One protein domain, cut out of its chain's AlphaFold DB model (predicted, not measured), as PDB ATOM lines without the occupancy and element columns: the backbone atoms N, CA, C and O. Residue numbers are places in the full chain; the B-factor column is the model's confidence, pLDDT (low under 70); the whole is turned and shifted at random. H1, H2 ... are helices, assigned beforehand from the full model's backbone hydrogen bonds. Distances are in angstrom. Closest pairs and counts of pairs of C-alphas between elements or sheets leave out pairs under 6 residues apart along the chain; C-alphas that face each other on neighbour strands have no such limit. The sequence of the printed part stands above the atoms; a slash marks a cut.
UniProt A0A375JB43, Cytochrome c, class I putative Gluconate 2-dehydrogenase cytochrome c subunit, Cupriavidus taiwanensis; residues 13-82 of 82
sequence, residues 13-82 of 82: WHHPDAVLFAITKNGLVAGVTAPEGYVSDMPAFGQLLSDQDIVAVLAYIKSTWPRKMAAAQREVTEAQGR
ATOM      1  N   TRP A  13      24.393 -31.741  21.947       96.88
ATOM      2  CA  TRP A  13      24.933 -32.895  21.225       96.88
ATOM      3  C   TRP A  13      25.608 -32.554  19.881       96.88
ATOM      4  O   TRP A  13      26.261 -33.415  19.303       96.88
ATOM      5  N   HIS A  14      25.499 -31.314  19.388       95.62
ATOM      6  CA  HIS A  14      26.263 -30.848  18.220       95.62
ATOM      7  C   HIS A  14      27.736 -30.564  18.530       95.62
ATOM      8  O   HIS A  14      28.529 -30.390  17.608       95.62
ATOM      9  N   HIS A  15      28.095 -30.463  19.810       95.81
ATOM     10  CA  HIS A  15      29.419 -30.029  20.231       95.81
ATOM     11  C   HIS A  15      30.270 -31.223  20.674       95.81
ATOM     12  O   HIS A  15      29.764 -32.134  21.344       95.81
ATOM     13  N   PRO A  16      31.566 -31.234  20.324       96.94
ATOM     14  CA  PRO A  16      32.460 -32.308  20.720       96.94
ATOM     15  C   PRO A  16      32.834 -32.211  22.204       96.94
ATOM     16  O   PRO A  16      32.759 -31.138  22.814       96.94
ATOM     17  N   ASP A  17      33.265 -33.333  22.786       97.81
ATOM     18  CA  ASP A  17      33.542 -33.438  24.227       97.81
ATOM     19  C   ASP A  17      34.521 -32.377  24.745       97.81
ATOM     20  O   ASP A  17      34.280 -31.806  25.808       97.81
ATOM     21  N   ALA A  18      35.581 -32.046  23.997       96.62
ATOM     22  CA  ALA A  18      36.553 -31.053  24.459       96.62
ATOM     23  C   ALA A  18      35.955 -29.639  24.535       96.62
ATOM     24  O   ALA A  18      36.299 -28.878  25.440       96.62
ATOM     25  N   VAL A  19      35.031 -29.291  23.630       96.19
ATOM     26  CA  VAL A  19      34.322 -28.001  23.671       96.19
ATOM     27  C   VAL A  19      33.378 -27.962  24.864       96.19
ATOM     28  O   VAL A  19      33.413 -27.000  25.628       96.19
ATOM     29  N   LEU A  20      32.576 -29.013  25.062       97.12
ATOM     30  CA  LEU A  20      31.664 -29.103  26.206       97.12
ATOM     31  C   LEU A  20      32.428 -29.014  27.531       97.12
ATOM     32  O   LEU A  20      32.057 -28.236  28.406       97.12
ATOM     33  N   PHE A  21      33.541 -29.737  27.646       98.12
ATOM     34  CA  PHE A  21      34.414 -29.693  28.813       98.12
ATOM     35  C   PHE A  21      35.005 -28.296  29.043       98.12
ATOM     36  O   PHE A  21      34.935 -27.777  30.157       98.12
ATOM     37  N   ALA A  22      35.559 -27.661  28.003       97.56
ATOM     38  CA  ALA A  22      36.152 -26.329  28.111       97.56
ATOM     39  C   ALA A  22      35.119 -25.275  28.528       97.56
ATOM     40  O   ALA A  22      35.414 -24.442  29.384       97.56
ATOM     41  N   ILE A  23      33.914 -25.351  27.962       96.88
ATOM     42  CA  ILE A  23      32.793 -24.478  28.298       96.88
ATOM     43  C   ILE A  23      32.369 -24.679  29.761       96.88
ATOM     44  O   ILE A  23      32.238 -23.707  30.496       96.88
ATOM     45  N   THR A  24      32.202 -25.917  30.236       97.25
ATOM     46  CA  THR A  24      31.841 -26.169  31.644       97.25
ATOM     47  C   THR A  24      32.944 -25.726  32.604       97.25
ATOM     48  O   THR A  24      32.662 -25.105  33.631       97.25
ATOM     49  N   LYS A  25      34.210 -26.006  32.283       98.38
ATOM     50  CA  LYS A  25      35.344 -25.691  33.158       98.38
ATOM     51  C   LYS A  25      35.599 -24.190  33.257       98.38
ATOM     52  O   LYS A  25      35.769 -23.677  34.362       98.38
ATOM     53  N   ASN A  26      35.608 -23.497  32.123       97.19
ATOM     54  CA  ASN A  26      36.078 -22.113  32.023       97.19
ATOM     55  C   ASN A  26      34.953 -21.099  31.787       97.19
ATOM     56  O   ASN A  26      35.221 -19.903  31.706       97.19
ATOM     57  N   GLY A  27      33.708 -21.558  31.674       95.19
ATOM     58  CA  GLY A  27      32.614 -20.748  31.166       95.19
ATOM     59  C   GLY A  27      32.708 -20.572  29.650       95.19
ATOM     60  O   GLY A  27      33.539 -21.168  28.952       95.19
ATOM     61  N   LEU A  28      31.831 -19.728  29.124       92.81
ATOM     62  CA  LEU A  28      31.790 -19.414  27.705       92.81
ATOM     63  C   LEU A  28      32.633 -18.153  27.454       92.81
ATOM     64  O   LEU A  28      32.255 -17.046  27.834       92.81
ATOM     65  N   VAL A  29      33.804 -18.340  26.843       93.81
ATOM     66  CA  VAL A  29      34.846 -17.319  26.682       93.81
ATOM     67  C   VAL A  29      34.869 -16.841  25.230       93.81
ATOM     68  O   VAL A  29      35.133 -17.624  24.312       93.81
ATOM     69  N   ALA A  30      34.601 -15.551  25.019       93.19
ATOM     70  CA  ALA A  30      34.623 -14.929  23.697       93.19
ATOM     71  C   ALA A  30      35.999 -15.070  23.025       93.19
ATOM     72  O   ALA A  30      37.034 -14.862  23.658       93.19
ATOM     73  N   GLY A  31      36.006 -15.439  21.744       92.12
ATOM     74  CA  GLY A  31      37.218 -15.717  20.966       92.12
ATOM     75  C   GLY A  31      37.860 -17.084  21.240       92.12
ATOM     76  O   GLY A  31      38.813 -17.445  20.555       92.12
ATOM     77  N   VAL A  32      37.352 -17.858  22.210       91.50
ATOM     78  CA  VAL A  32      37.886 -19.188  22.559       91.50
ATOM     79  C   VAL A  32      36.827 -20.271  22.376       91.50
ATOM     80  O   VAL A  32      36.985 -21.155  21.539       91.50
ATOM     81  N   THR A  33      35.733 -20.212  23.139       91.00
ATOM     82  CA  THR A  33      34.617 -21.173  23.064       91.00
ATOM     83  C   THR A  33      33.349 -20.568  22.460       91.00
ATOM     84  O   THR A  33      32.328 -21.244  22.349       91.00
ATOM     85  N   ALA A  34      33.419 -19.308  22.032       90.69
ATOM     86  CA  ALA A  34      32.363 -18.595  21.326       90.69
ATOM     87  C   ALA A  34      32.937 -17.496  20.422       90.69
ATOM     88  O   ALA A  34      34.113 -17.151  20.564       90.69
ATOM     89  N   PRO A  35      32.127 -16.916  19.514       92.81
ATOM     90  CA  PRO A  35      32.556 -15.786  18.697       92.81
ATOM     91  C   PRO A  35      33.079 -14.610  19.531       92.81
ATOM     92  O   PRO A  35      32.709 -14.431  20.695       92.81
ATOM     93  N   GLU A  36      33.934 -13.787  18.926       95.00
ATOM     94  CA  GLU A  36      34.394 -12.547  19.550       95.00
ATOM     95  C   GLU A  36      33.211 -11.643  19.931       95.00
ATOM     96  O   GLU A  36      32.202 -11.569  19.228       95.00
ATOM     97  N   GLY A  37      33.322 -10.972  21.080       92.81
ATOM     98  CA  GLY A  37      32.276 -10.092  21.607       92.81
ATOM     99  C   GLY A  37      31.036 -10.799  22.171       92.81
ATOM    100  O   GLY A  37      30.108 -10.114  22.599       92.81
ATOM    101  N   TYR A  38      30.991 -12.139  22.203       91.50
ATOM    102  CA  TYR A  38      29.857 -12.867  22.776       91.50
ATOM    103  C   TYR A  38      29.797 -12.711  24.304       91.50
ATOM    104  O   TYR A  38      30.763 -13.003  25.006       91.50
ATOM    105  N   VAL A  39      28.641 -12.286  24.821       90.38
ATOM    106  CA  VAL A  39      28.392 -12.110  26.261       90.38
ATOM    107  C   VAL A  39      27.554 -13.274  26.774       90.38
ATOM    108  O   VAL A  39      26.496 -13.577  26.219       90.38
ATOM    109  N   SER A  40      28.018 -13.930  27.837       89.69
ATOM    110  CA  SER A  40      27.346 -15.077  28.441       89.69
ATOM    111  C   SER A  40      27.387 -15.003  29.960       89.69
ATOM    112  O   SER A  40      28.421 -14.677  30.534       89.69
ATOM    113  N   ASP A  41      26.281 -15.392  30.593       92.12
ATOM    114  CA  ASP A  41      26.194 -15.589  32.045       92.12
ATOM    115  C   ASP A  41      26.647 -16.996  32.469       92.12
ATOM    116  O   ASP A  41      26.468 -17.387  33.621       92.12
ATOM    117  N   MET A  42      27.187 -17.800  31.544       92.88
ATOM    118  CA  MET A  42      27.626 -19.154  31.856       92.88
ATOM    119  C   MET A  42      28.846 -19.131  32.793       92.88
ATOM    120  O   MET A  42      29.922 -18.702  32.371       92.88
ATOM    121  N   PRO A  43      28.720 -19.632  34.036       93.69
ATOM    122  CA  PRO A  43      29.807 -19.580  35.000       93.69
ATOM    123  C   PRO A  43      30.891 -20.621  34.693       93.69
ATOM    124  O   PRO A  43      30.630 -21.681  34.124       93.69
ATOM    125  N   ALA A  44      32.113 -20.327  35.137       96.62
ATOM    126  CA  ALA A  44      33.224 -21.269  35.132       96.62
ATOM    127  C   ALA A  44      33.143 -22.192  36.357       96.62
ATOM    128  O   ALA A  44      33.295 -21.735  37.492       96.62
ATOM    129  N   PHE A  45      32.942 -23.495  36.148       98.12
ATOM    130  CA  PHE A  45      32.847 -24.460  37.249       98.12
ATOM    131  C   PHE A  45      34.190 -25.053  37.680       98.12
ATOM    132  O   PHE A  45      34.231 -25.763  38.679       98.12
ATOM    133  N   GLY A  46      35.300 -24.752  36.999       97.62
ATOM    134  CA  GLY A  46      36.612 -25.342  37.295       97.62
ATOM    135  C   GLY A  46      37.196 -24.999  38.673       97.62
ATOM    136  O   GLY A  46      38.178 -25.608  39.078       97.62
ATOM    137  N   GLN A  47      36.611 -24.037  39.394       96.06
ATOM    138  CA  GLN A  47      36.958 -23.742  40.794       96.06
ATOM    139  C   GLN A  47      36.100 -24.524  41.805       96.06
ATOM    140  O   GLN A  47      36.415 -24.538  42.990       96.06
ATOM    141  N   LEU A  48      35.005 -25.146  41.351       98.12
ATOM    142  CA  LEU A  48      34.040 -25.869  42.186       98.12
ATOM    143  C   LEU A  48      34.053 -27.380  41.929       98.12
ATOM    144  O   LEU A  48      33.772 -28.151  42.840       98.12
ATOM    145  N   LEU A  49      34.341 -27.793  40.694       98.44
ATOM    146  CA  LEU A  49      34.319 -29.179  40.241       98.44
ATOM    147  C   LEU A  49      35.706 -29.597  39.765       98.44
ATOM    148  O   LEU A  49      36.394 -28.830  39.085       98.44
ATOM    149  N   SER A  50      36.097 -30.832  40.079       98.56
ATOM    150  CA  SER A  50      37.285 -31.434  39.478       98.56
ATOM    151  C   SER A  50      37.038 -31.781  38.006       98.56
ATOM    152  O   SER A  50      35.899 -31.889  37.547       98.56
ATOM    153  N   ASP A  51      38.111 -32.037  37.256       98.62
ATOM    154  CA  ASP A  51      38.002 -32.493  35.864       98.62
ATOM    155  C   ASP A  51      37.202 -33.802  35.757       98.62
ATOM    156  O   ASP A  51      36.422 -33.983  34.822       98.62
ATOM    157  N   GLN A  52      37.339 -34.691  36.744       98.62
ATOM    158  CA  GLN A  52      36.578 -35.940  36.802       98.62
ATOM    159  C   GLN A  52      35.088 -35.692  37.053       98.62
ATOM    160  O   GLN A  52      34.259 -36.341  36.416       98.62
ATOM    161  N   ASP A  53      34.742 -34.727  37.908       98.81
ATOM    162  CA  ASP A  53      33.344 -34.359  38.156       98.81
ATOM    163  C   ASP A  53      32.700 -33.763  36.903       98.81
ATOM    164  O   ASP A  53      31.583 -34.132  36.543       98.81
ATOM    165  N   ILE A  54      33.414 -32.885  36.188       98.75
ATOM    166  CA  ILE A  54      32.931 -32.303  34.929       98.75
ATOM    167  C   ILE A  54      32.667 -33.411  33.902       98.75
ATOM    168  O   ILE A  54      31.599 -33.443  33.287       98.75
ATOM    169  N   VAL A  55      33.600 -34.354  33.747       98.62
ATOM    170  CA  VAL A  55      33.418 -35.513  32.860       98.62
ATOM    171  C   VAL A  55      32.217 -36.357  33.291       98.62
ATOM    172  O   VAL A  55      31.421 -36.750  32.437       98.62
ATOM    173  N   ALA A  56      32.040 -36.609  34.588       98.69
ATOM    174  CA  ALA A  56      30.920 -37.390  35.106       98.69
ATOM    175  C   ALA A  56      29.563 -36.711  34.850       98.69
ATOM    176  O   ALA A  56      28.621 -37.367  34.401       98.69
ATOM    177  N   VAL A  57      29.467 -35.395  35.061       98.31
ATOM    178  CA  VAL A  57      28.260 -34.604  34.766       98.31
ATOM    179  C   VAL A  57      27.934 -34.644  33.273       98.31
ATOM    180  O   VAL A  57      26.788 -34.906  32.898       98.31
ATOM    181  N   LEU A  58      28.933 -34.438  32.411       98.25
ATOM    182  CA  LEU A  58      28.742 -34.518  30.963       98.25
ATOM    183  C   LEU A  58      28.322 -35.929  30.540       98.25
ATOM    184  O   LEU A  58      27.401 -36.070  29.742       98.25
ATOM    185  N   ALA A  59      28.921 -36.978  31.105       98.25
ATOM    186  CA  ALA A  59      28.528 -38.359  30.838       98.25
ATOM    187  C   ALA A  59      27.072 -38.635  31.248       98.25
ATOM    188  O   ALA A  59      26.331 -39.261  30.484       98.25
ATOM    189  N   TYR A  60      26.635 -38.125  32.404       98.06
ATOM    190  CA  TYR A  60      25.239 -38.208  32.831       98.06
ATOM    191  C   TYR A  60      24.303 -37.517  31.831       98.06
ATOM    192  O   TYR A  60      23.361 -38.151  31.359       98.06
ATOM    193  N   ILE A  61      24.593 -36.275  31.428       97.50
ATOM    194  CA  ILE A  61      23.801 -35.554  30.417       97.50
ATOM    195  C   ILE A  61      23.724 -36.366  29.118       97.50
ATOM    196  O   ILE A  61      22.628 -36.637  28.623       97.50
ATOM    197  N   LYS A  62      24.873 -36.827  28.610       97.25
ATOM    198  CA  LYS A  62      24.976 -37.633  27.383       97.25
ATOM    199  C   LYS A  62      24.147 -38.916  27.460       97.25
ATOM    200  O   LYS A  62      23.579 -39.337  26.454       97.25
ATOM    201  N   SER A  63      24.043 -39.527  28.642       96.75
ATOM    202  CA  SER A  63      23.262 -40.754  28.850       96.75
ATOM    203  C   SER A  63      21.752 -40.569  28.656       96.75
ATOM    204  O   SER A  63      21.050 -41.541  28.380       96.75
ATOM    205  N   THR A  64      21.253 -39.332  28.747       96.50
ATOM    206  CA  THR A  64      19.827 -39.014  28.558       96.50
ATOM    207  C   THR A  64      19.431 -38.864  27.089       96.50
ATOM    208  O   THR A  64      18.243 -38.809  26.764       96.50
ATOM    209  N   TRP A  65      20.401 -38.795  26.175       97.56
ATOM    210  CA  TRP A  65      20.119 -38.522  24.772       97.56
ATOM    211  C   TRP A  65      19.567 -39.741  24.026       97.56
ATOM    212  O   TRP A  65      20.067 -40.860  24.178       97.56
ATOM    213  N   PRO A  66      18.596 -39.539  23.115       97.94
ATOM    214  CA  PRO A  66      18.196 -40.564  22.163       97.94
ATOM    215  C   PRO A  66      19.388 -41.096  21.362       97.94
ATOM    216  O   PRO A  66      20.294 -40.347  20.989       97.94
ATOM    217  N   ARG A  67      19.341 -42.386  20.999       98.00
ATOM    218  CA  ARG A  67      20.447 -43.086  20.313       98.00
ATOM    219  C   ARG A  67      21.012 -42.334  19.104       98.00
ATOM    220  O   ARG A  67      22.221 -42.342  18.908       98.00
ATOM    221  N   LYS A  68      20.152 -41.683  18.310       97.38
ATOM    222  CA  LYS A  68      20.570 -40.912  17.127       97.38
ATOM    223  C   LYS A  68      21.449 -39.711  17.495       97.38
ATOM    224  O   LYS A  68      22.457 -39.482  16.842       97.38
ATOM    225  N   MET A  69      21.089 -38.971  18.543       97.81
ATOM    226  CA  MET A  69      21.845 -37.804  19.012       97.81
ATOM    227  C   MET A  69      23.139 -38.224  19.699       97.81
ATOM    228  O   MET A  69      24.182 -37.641  19.435       97.81
ATOM    229  N   ALA A  70      23.100 -39.292  20.500       97.62
ATOM    230  CA  ALA A  70      24.310 -39.869  21.079       97.62
ATOM    231  C   ALA A  70      25.298 -40.346  19.996       97.62
ATOM    232  O   ALA A  70      26.501 -40.158  20.141       97.62
ATOM    233  N   ALA A  71      24.808 -40.932  18.895       98.00
ATOM    234  CA  ALA A  71      25.650 -41.308  17.760       98.00
ATOM    235  C   ALA A  71      26.262 -40.084  17.063       98.00
ATOM    236  O   ALA A  71      27.481 -40.030  16.932       98.00
ATOM    237  N   ALA A  72      25.447 -39.081  16.722       97.06
ATOM    238  CA  ALA A  72      25.927 -37.838  16.118       97.06
ATOM    239  C   ALA A  72      26.969 -37.128  17.001       97.06
ATOM    240  O   ALA A  72      27.972 -36.628  16.499       97.06
ATOM    241  N   GLN A  73      26.776 -37.127  18.325       97.94
ATOM    242  CA  GLN A  73      27.723 -36.486  19.231       97.94
ATOM    243  C   GLN A  73      29.072 -37.221  19.312       97.94
ATOM    244  O   GLN A  73      30.127 -36.588  19.414       97.94
ATOM    245  N   ARG A  74      29.058 -38.558  19.235       97.69
ATOM    246  CA  ARG A  74      30.298 -39.342  19.122       97.69
ATOM    247  C   ARG A  74      31.036 -39.016  17.831       97.69
ATOM    248  O   ARG A  74      32.234 -38.774  17.885       97.69
ATOM    249  N   GLU A  75      30.323 -38.920  16.709       97.62
ATOM    250  CA  GLU A  75      30.921 -38.581  15.412       97.62
ATOM    251  C   GLU A  75      31.619 -37.213  15.435       97.62
ATOM    252  O   GLU A  75      32.767 -37.109  15.002       97.62
ATOM    253  N   VAL A  76      30.984 -36.168  15.988       96.94
ATOM    254  CA  VAL A  76      31.628 -34.839  16.087       96.94
ATOM    255  C   VAL A  76      32.808 -34.838  17.060       96.94
ATOM    256  O   VAL A  76      33.803 -34.160  16.806       96.94
ATOM    257  N   THR A  77      32.737 -35.618  18.144       96.88
ATOM    258  CA  THR A  77      33.848 -35.768  19.097       96.88
ATOM    259  C   THR A  77      35.051 -36.438  18.443       96.88
ATOM    260  O   THR A  77      36.169 -35.942  18.553       96.88
ATOM    261  N   GLU A  78      34.830 -37.533  17.717       95.94
ATOM    262  CA  GLU A  78      35.887 -38.247  16.997       95.94
ATOM    263  C   GLU A  78      36.486 -37.402  15.868       95.94
ATOM    264  O   GLU A  78      37.692 -37.455  15.639       95.94
ATOM    265  N   ALA A  79      35.666 -36.606  15.174       93.12
ATOM    266  CA  ALA A  79      36.128 -35.721  14.110       93.12
ATOM    267  C   ALA A  79      37.012 -34.572  14.621       93.12
ATOM    268  O   ALA A  79      37.922 -34.168  13.907       93.12
ATOM    269  N   GLN A  80      36.782 -34.065  15.839       87.62
ATOM    270  CA  GLN A  80      37.622 -33.018  16.438       87.62
ATOM    271  C   GLN A  80      39.042 -33.513  16.764       87.62
ATOM    272  O   GLN A  80      39.981 -32.723  16.763       87.62
ATOM    273  N   GLY A  81      39.191 -34.799  17.087       72.00
ATOM    274  CA  GLY A  81      40.477 -35.399  17.451       72.00
ATOM    275  C   GLY A  81      41.349 -35.833  16.268       72.00
ATOM    276  O   GLY A  81      42.419 -36.393  16.506       72.00
ATOM    277  N   ARG A  82      40.889 -35.636  15.027       56.56
ATOM    278  CA  ARG A  82      41.648 -35.898  13.792       56.56
ATOM    279  C   ARG A  82      42.355 -34.636  13.323       56.56
ATOM    280  O   ARG A  82      43.500 -34.784  12.845       56.56
TER     281      ARG A  82
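This is residues 13 to 82 of the 82 residues of the protein "Cytochrome c, class I putative Gluconate 2-dehydrogenase cytochrome c subunit" of Cupriavidus taiwanensis (UniProt A0A375JB43). Three helices are loosely put together: H1 packs on H2, the end of H2 and the start of H3 make a corner, and H3 runs past the start of H1. A long loop, residues 27 to 50, swings out beyond the end of H1 and folds back to H2. The printed part has 70 residues with three named helices in the order H1, H2, H3 and no named strand, and its class is all helix. It is compact, with a radius of gyration of the C-alphas of 12.7 A and spans of 33 by 26 by 22 A.

H1, residues 17 to 26, begins at C-alpha 17 (33.542, -33.438, 24.227) and is 14.0 A long. H2, residues 51 to 63, measures 18.3 A. H3, residues 67 to 80, measures 20.3 A and ends at C-alpha 80 (37.622, -33.018, 16.438).

H1 and H2 touch, their closest C-alphas, of Phe 21 and Ile 54, 6.8 A apart, at a steep tilt of 53 degrees, opposite ways. H3 is close to but not clearly touching H1, about perpendicular at 81 degrees, with the closest C-alphas, of Asp 17 and Thr 77, 5.6 A apart. In H1, H2 and H3 every O i to N i+4 pair is within hydrogen-bond range.

The C-alphas of Gly 37 and Arg 67 are farthest apart, 35.1 A. The printed part has no cut. The link from H1 to H2 is long, that from H2 to H3 tight. Residue 82 is under pLDDT 70.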